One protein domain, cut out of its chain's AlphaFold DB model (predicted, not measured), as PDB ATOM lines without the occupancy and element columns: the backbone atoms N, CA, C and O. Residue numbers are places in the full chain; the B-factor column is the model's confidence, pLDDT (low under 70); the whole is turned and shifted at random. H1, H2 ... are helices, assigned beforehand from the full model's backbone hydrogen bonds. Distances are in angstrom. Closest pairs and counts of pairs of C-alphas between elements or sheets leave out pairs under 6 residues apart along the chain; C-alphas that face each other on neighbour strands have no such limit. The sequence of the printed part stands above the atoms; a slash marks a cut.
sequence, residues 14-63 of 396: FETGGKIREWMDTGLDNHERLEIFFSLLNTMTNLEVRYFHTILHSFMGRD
ATOM      1  N   PHE A  14     261.568 200.569 241.274       54.16
ATOM      2  CA  PHE A  14     262.809 201.186 241.720       54.16
ATOM      3  C   PHE A  14     262.522 202.537 242.394       54.16
ATOM      4  O   PHE A  14     262.530 203.583 241.737       54.16
ATOM      5  N   GLU A  15     262.298 202.521 243.712       58.12
ATOM      6  CA  GLU A  15     262.153 203.730 244.548       58.12
ATOM      7  C   GLU A  15     263.407 204.627 244.504       58.12
ATOM      8  O   GLU A  15     263.327 205.849 244.644       58.12
ATOM      9  N   THR A  16     264.574 204.036 244.227       64.50
ATOM     10  CA  THR A  16     265.868 204.719 244.076       64.50
ATOM     11  C   THR A  16     265.850 205.811 243.002       64.50
ATOM     12  O   THR A  16     266.565 206.802 243.126       64.50
ATOM     13  N   GLY A  17     265.009 205.674 241.967       68.94
ATOM     14  CA  GLY A  17     264.945 206.626 240.852       68.94
ATOM     15  C   GLY A  17     264.489 208.036 241.248       68.94
ATOM     16  O   GLY A  17     264.850 208.995 240.571       68.94
ATOM     17  N   GLY A  18     263.736 208.179 242.347       73.25
ATOM     18  CA  GLY A  18     263.375 209.490 242.899       73.25
ATOM     19  C   GLY A  18     264.571 210.188 243.547       73.25
ATOM     20  O   GLY A  18     264.874 211.327 243.210       73.25
ATOM     21  N   LYS A  19     265.306 209.465 244.403       72.75
ATOM     22  CA  LYS A  19     266.480 209.984 245.128       72.75
ATOM     23  C   LYS A  19     267.640 210.336 244.195       72.75
ATOM     24  O   LYS A  19     268.274 211.367 244.370       72.75
ATOM     25  N   ILE A  20     267.893 209.501 243.180       75.06
ATOM     26  CA  ILE A  20     268.914 209.783 242.157       75.06
ATOM     27  C   ILE A  20     268.548 211.053 241.384       75.06
ATOM     28  O   ILE A  20     269.415 211.883 241.140       75.06
ATOM     29  N   ARG A  21     267.270 211.232 241.025       76.25
ATOM     30  CA  ARG A  21     266.807 212.438 240.329       76.25
ATOM     31  C   ARG A  21     266.978 213.687 241.190       76.25
ATOM     32  O   ARG A  21     267.540 214.653 240.707       76.25
ATOM     33  N   GLU A  22     266.562 213.646 242.453       78.56
ATOM     34  CA  GLU A  22     266.741 214.757 243.399       78.56
ATOM     35  C   GLU A  22     268.221 215.152 243.549       78.56
ATOM     36  O   GLU A  22     268.554 216.331 243.441       78.56
ATOM     37  N   TRP A  23     269.119 214.171 243.704       75.62
ATOM     38  CA  TRP A  23     270.565 214.401 243.782       75.62
ATOM     39  C   TRP A  23     271.140 215.007 242.494       75.62
ATOM     40  O   TRP A  23     271.855 216.006 242.555       75.62
ATOM     41  N   MET A  24     270.778 214.461 241.329       76.25
ATOM     42  CA  MET A  24     271.202 214.997 240.033       76.25
ATOM     43  C   MET A  24     270.674 216.419 239.814       76.25
ATOM     44  O   MET A  24     271.447 217.293 239.428       76.25
ATOM     45  N   ASP A  25     269.390 216.665 240.080       74.94
ATOM     46  CA  ASP A  25     268.706 217.929 239.783       74.94
ATOM     47  C   ASP A  25     269.121 219.074 240.725       74.94
ATOM     48  O   ASP A  25     269.116 220.226 240.293       74.94
ATOM     49  N   THR A  26     269.491 218.782 241.982       70.88
ATOM     50  CA  THR A  26     269.753 219.811 243.014       70.88
ATOM     51  C   THR A  26     271.193 219.880 243.526       70.88
ATOM     52  O   THR A  26     271.586 220.925 244.039       70.88
ATOM     53  N   GLY A  27     271.974 218.799 243.409       72.94
ATOM     54  CA  GLY A  27     273.292 218.682 244.044       72.94
ATOM     55  C   GLY A  27     274.496 218.790 243.111       72.94
ATOM     56  O   GLY A  27     275.613 218.830 243.615       72.94
ATOM     57  N   LEU A  28     274.293 218.796 241.788       81.00
ATOM     58  CA  LEU A  28     275.370 218.658 240.800       81.00
ATOM     59  C   LEU A  28     275.200 219.607 239.609       81.00
ATOM     60  O   LEU A  28     274.170 219.596 238.927       81.00
ATOM     61  N   ASP A  29     276.253 220.360 239.310       84.31
ATOM     62  CA  ASP A  29     276.416 221.137 238.087       84.31
ATOM     63  C   ASP A  29     276.561 220.213 236.861       84.31
ATOM     64  O   ASP A  29     277.034 219.080 236.951       84.31
ATOM     65  N   ASN A  30     276.226 220.705 235.661       85.12
ATOM     66  CA  ASN A  30     276.228 219.876 234.443       85.12
ATOM     67  C   ASN A  30     277.570 219.159 234.174       85.12
ATOM     68  O   ASN A  30     277.565 217.997 233.776       85.12
ATOM     69  N   HIS A  31     278.704 219.823 234.413       87.31
ATOM     70  CA  HIS A  31     280.033 219.222 234.252       87.31
ATOM     71  C   HIS A  31     280.324 218.098 235.271       87.31
ATOM     72  O   HIS A  31     280.896 217.079 234.901       87.31
ATOM     73  N   GLU A  32     279.859 218.216 236.518       88.19
ATOM     74  CA  GLU A  32     280.003 217.180 237.558       88.19
ATOM     75  C   GLU A  32     279.130 215.955 237.239       88.19
ATOM     76  O   GLU A  32     279.540 214.812 237.433       88.19
ATOM     77  N   ARG A  33     277.945 216.169 236.649       89.25
ATOM     78  CA  ARG A  33     277.111 215.071 236.130       89.25
ATOM     79  C   ARG A  33     277.863 214.256 235.068       89.25
ATOM     80  O   ARG A  33     277.759 213.030 235.069       89.25
ATOM     81  N   LEU A  34     278.630 214.910 234.185       88.81
ATOM     82  CA  LEU A  34     279.445 214.232 233.169       88.81
ATOM     83  C   LEU A  34     280.588 213.410 233.796       88.81
ATOM     84  O   LEU A  34     280.794 212.271 233.379       88.81
ATOM     85  N   GLU A  35     281.265 213.935 234.827       87.25
ATOM     86  CA  GLU A  35     282.280 213.196 235.606       87.25
ATOM     87  C   GLU A  35     281.736 211.881 236.170       87.25
ATOM     88  O   GLU A  35     282.354 210.822 236.031       87.25
ATOM     89  N   ILE A  36     280.547 211.940 236.774       88.81
ATOM     90  CA  ILE A  36     279.888 210.777 237.372       88.81
ATOM     91  C   ILE A  36     279.532 209.753 236.296       88.81
ATOM     92  O   ILE A  36     279.793 208.567 236.482       88.81
ATOM     93  N   PHE A  37     278.994 210.184 235.148       88.50
ATOM     94  CA  PHE A  37     278.711 209.271 234.037       88.50
ATOM     95  C   PHE A  37     279.977 208.621 233.466       88.50
ATOM     96  O   PHE A  37     279.961 207.420 233.202       88.50
ATOM     97  N   PHE A  38     281.072 209.369 233.307       88.44
ATOM     98  CA  PHE A  38     282.341 208.824 232.819       88.44
ATOM     99  C   PHE A  38     282.943 207.811 233.802       88.44
ATOM    100  O   PHE A  38     283.264 206.687 233.418       88.44
ATOM    101  N   SER A  39     282.999 208.166 235.088       88.94
ATOM    102  CA  SER A  39     283.476 207.285 236.160       88.94
ATOM    103  C   SER A  39     282.646 206.001 236.244       88.94
ATOM    104  O   SER A  39     283.195 204.902 236.295       88.94
ATOM    105  N   LEU A  40     281.316 206.123 236.169       89.31
ATOM    106  CA  LEU A  40     280.392 204.991 236.155       89.31
ATOM    107  C   LEU A  40     280.662 204.065 234.955       89.31
ATOM    108  O   LEU A  40     280.807 202.859 235.146       89.31
ATOM    109  N   LEU A  41     280.778 204.614 233.740       89.88
ATOM    110  CA  LEU A  41     281.076 203.845 232.525       89.88
ATOM    111  C   LEU A  41     282.427 203.116 232.606       89.88
ATOM    112  O   LEU A  41     282.509 201.968 232.175       89.88
ATOM    113  N   ASN A  42     283.450 203.726 233.212       87.88
ATOM    114  CA  ASN A  42     284.762 203.096 233.408       87.88
ATOM    115  C   ASN A  42     284.739 201.932 234.418       87.88
ATOM    116  O   ASN A  42     285.574 201.036 234.332       87.88
ATOM    117  N   THR A  43     283.779 201.903 235.351       93.56
ATOM    118  CA  THR A  43     283.602 200.772 236.287       93.56
ATOM    119  C   THR A  43     282.772 199.611 235.722       93.56
ATOM    120  O   THR A  43     282.716 198.544 236.336       93.56
ATOM    121  N   MET A  44     282.121 199.789 234.568       93.44
ATOM    122  CA  MET A  44     281.260 198.770 233.962       93.44
ATOM    123  C   MET A  44     282.037 197.699 233.200       93.44
ATOM    124  O   MET A  44     283.066 197.943 232.572       93.44
ATOM    125  N   THR A  45     281.469 196.495 233.140       94.25
ATOM    126  CA  THR A  45     281.950 195.465 232.220       94.25
ATOM    127  C   THR A  45     281.643 195.823 230.762       94.25
ATOM    128  O   THR A  45     280.645 196.469 230.438       94.25
ATOM    129  N   ASN A  46     282.436 195.279 229.834       91.69
ATOM    130  CA  ASN A  46     282.206 195.405 228.389       91.69
ATOM    131  C   ASN A  46     280.794 194.975 227.928       91.69
ATOM    132  O   ASN A  46     280.331 195.420 226.876       91.69
ATOM    133  N   LEU A  47     280.111 194.095 228.670       93.94
ATOM    134  CA  LEU A  47     278.734 193.686 228.367       93.94
ATOM    135  C   LEU A  47     277.719 194.751 228.798       93.94
ATOM    136  O   LEU A  47     276.788 195.041 228.045       93.94
ATOM    137  N   GLU A  48     277.920 195.362 229.963       94.56
ATOM    138  CA  GLU A  48     277.084 196.458 230.460       94.56
ATOM    139  C   GLU A  48     277.234 197.697 229.576       94.56
ATOM    140  O   GLU A  48     276.223 198.225 229.119       94.56
ATOM    141  N   VAL A  49     278.458 198.092 229.206       92.06
ATOM    142  CA  VAL A  49     278.691 199.217 228.279       92.06
ATOM    143  C   VAL A  49     277.978 198.997 226.933       92.06
ATOM    144  O   VAL A  49     277.314 199.901 226.423       92.06
ATOM    145  N   ARG A  50     278.017 197.777 226.373       92.00
ATOM    146  CA  ARG A  50     277.275 197.424 225.140       92.00
ATOM    147  C   ARG A  50     275.754 197.488 225.318       92.00
ATOM    148  O   ARG A  50     275.043 197.902 224.397       92.00
ATOM    149  N   TYR A  51     275.249 197.091 226.484       93.25
ATOM    150  CA  TYR A  51     273.835 197.226 226.823       93.25
ATOM    151  C   TYR A  51     273.432 198.706 226.920       93.25
ATOM    152  O   TYR A  51     272.489 199.119 226.244       93.25
ATOM    153  N   PHE A  52     274.190 199.527 227.653       91.81
ATOM    154  CA  PHE A  52     273.950 200.969 227.761       91.81
ATOM    155  C   PHE A  52     274.001 201.673 226.404       91.81
ATOM    156  O   PHE A  52     273.087 202.432 226.100       91.81
ATOM    157  N   HIS A  53     274.973 201.356 225.544       88.75
ATOM    158  CA  HIS A  53     275.021 201.861 224.167       88.75
ATOM    159  C   HIS A  53     273.720 201.567 223.393       88.75
ATOM    160  O   HIS A  53     273.156 202.455 222.755       88.75
ATOM    161  N   THR A  54     273.189 200.345 223.507       88.62
ATOM    162  CA  THR A  54     271.926 199.950 222.852       88.62
ATOM    163  C   THR A  54     270.728 200.750 223.383       88.62
ATOM    164  O   THR A  54     269.860 201.169 222.613       88.62
ATOM    165  N   ILE A  55     270.685 200.999 224.697       90.75
ATOM    166  CA  ILE A  55     269.637 201.799 225.345       90.75
ATOM    167  C   ILE A  55     269.737 203.281 224.950       90.75
ATOM    168  O   ILE A  55     268.726 203.873 224.574       90.75
ATOM    169  N   LEU A  56     270.937 203.868 224.966       87.00
ATOM    170  CA  LEU A  56     271.190 205.255 224.557       87.00
ATOM    171  C   LEU A  56     270.813 205.483 223.086       87.00
ATOM    172  O   LEU A  56     270.078 206.420 222.781       87.00
ATOM    173  N   HIS A  57     271.198 204.572 222.188       82.56
ATOM    174  CA  HIS A  57     270.769 204.602 220.787       82.56
ATOM    175  C   HIS A  57     269.231 204.582 220.649       82.56
ATOM    176  O   HIS A  57     268.662 205.318 219.844       82.56
ATOM    177  N   SER A  58     268.529 203.796 221.475       84.44
ATOM    178  CA  SER A  58     267.056 203.770 221.509       84.44
ATOM    179  C   SER A  58     266.415 205.051 222.068       84.44
ATOM    180  O   SER A  58     265.236 205.294 221.796       84.44
ATOM    181  N   PHE A  59     267.140 205.870 222.832       82.00
ATOM    182  CA  PHE A  59     266.686 207.208 223.222       82.00
ATOM    183  C   PHE A  59     266.918 208.233 222.109       82.00
ATOM    184  O   PHE A  59     265.990 208.968 221.782       82.00
ATOM    185  N   MET A  60     268.104 208.236 221.489       75.94
ATOM    186  CA  MET A  60     268.459 209.187 220.426       75.94
ATOM    187  C   MET A  60     267.605 209.009 219.161       75.94
ATOM    188  O   MET A  60     267.146 209.987 218.584       75.94
ATOM    189  N   GLY A  61     267.311 207.769 218.758       68.44
ATOM    190  CA  GLY A  61     266.561 207.476 217.530       68.44
ATOM    191  C   GLY A  61     265.049 207.758 217.558       68.44
ATOM    192  O   GLY A  61     264.340 207.243 216.695       68.44
ATOM    193  N   ARG A  62     264.520 208.490 218.552       68.56
ATOM    194  CA  ARG A  62     263.065 208.723 218.701       68.56
ATOM    195  C   ARG A  62     262.535 209.916 217.913       68.56
ATOM    196  O   ARG A  62     261.372 209.879 217.522       68.56
ATOM    197  N   ASP A  63     263.372 210.913 217.641       67.31
ATOM    198  CA  ASP A  63     263.019 212.073 216.824       67.31
ATOM    199  C   ASP A  63     263.715 211.987 215.462       67.31
ATOM    200  O   ASP A  63     264.896 212.278 215.315       67.31
TER     201      ASP A  63
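AT A GLANCE: This is residues 14 to 63 of the 396 residues of the protein "CCHC-type domain-containing protein" of Ramazzottius varieornatus (UniProt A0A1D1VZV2). Three helices follow one another in an open zigzag, with H2 in the middle and H1 and H3 folded back from its two ends, so that each turn of the chain makes a V with few contacts inside it. The far parts of the two outside helices stick out with the ends of the printed part, residues 14 to 23 and 53 to 63. The printed part has 50 residues, with three named helices in the order H1, H2, H3 and no named strand; the class is all helix. The whole is loose, with a radius of gyration of the C-alphas of 12.8 A, and spans 29 by 28 by 24 A.

IN THESE COORDINATES: H1 is residues 16 to 27, beginning at C-alpha 16 at (265.868, 204.719, 244.076), and is 15.8 A from first to last C-alpha. H2 is residues 30 to 43, 20.6 A long, with C-alpha 30 at (276.228, 219.876, 234.443). H3 is residues 46 to 60, 21.0 A long, ending at C-alpha 60 at (268.459, 209.187, 220.426).

HOW THE PARTS SIT: H1 and H2 are close but not clearly touching, the closest C-alphas being those of Met 24 and Arg 33, 7.1 A apart. They run opposite ways at a steep tilt of 44 degrees. H2 and H3 are also close but not clearly touching, the closest C-alphas being those of Leu 41 and Val 49, 6.7 A apart. They run opposite ways at a steep tilt of 38 degrees. H1 and H3 are apart. In H1, H2 and H3 every O i to N i+4 pair is within hydrogen-bond range.

THE WHOLE: The two farthest C-alphas, those of Thr 26 and Leu 47, are 31.3 A apart. The printed part has no cut, and the links H1 to H2 and H2 to H3 are tight, with 2 residues each. The mean pLDDT of the printed part is 82.4; residues 14 to 17 and 61 to 63 are under 70.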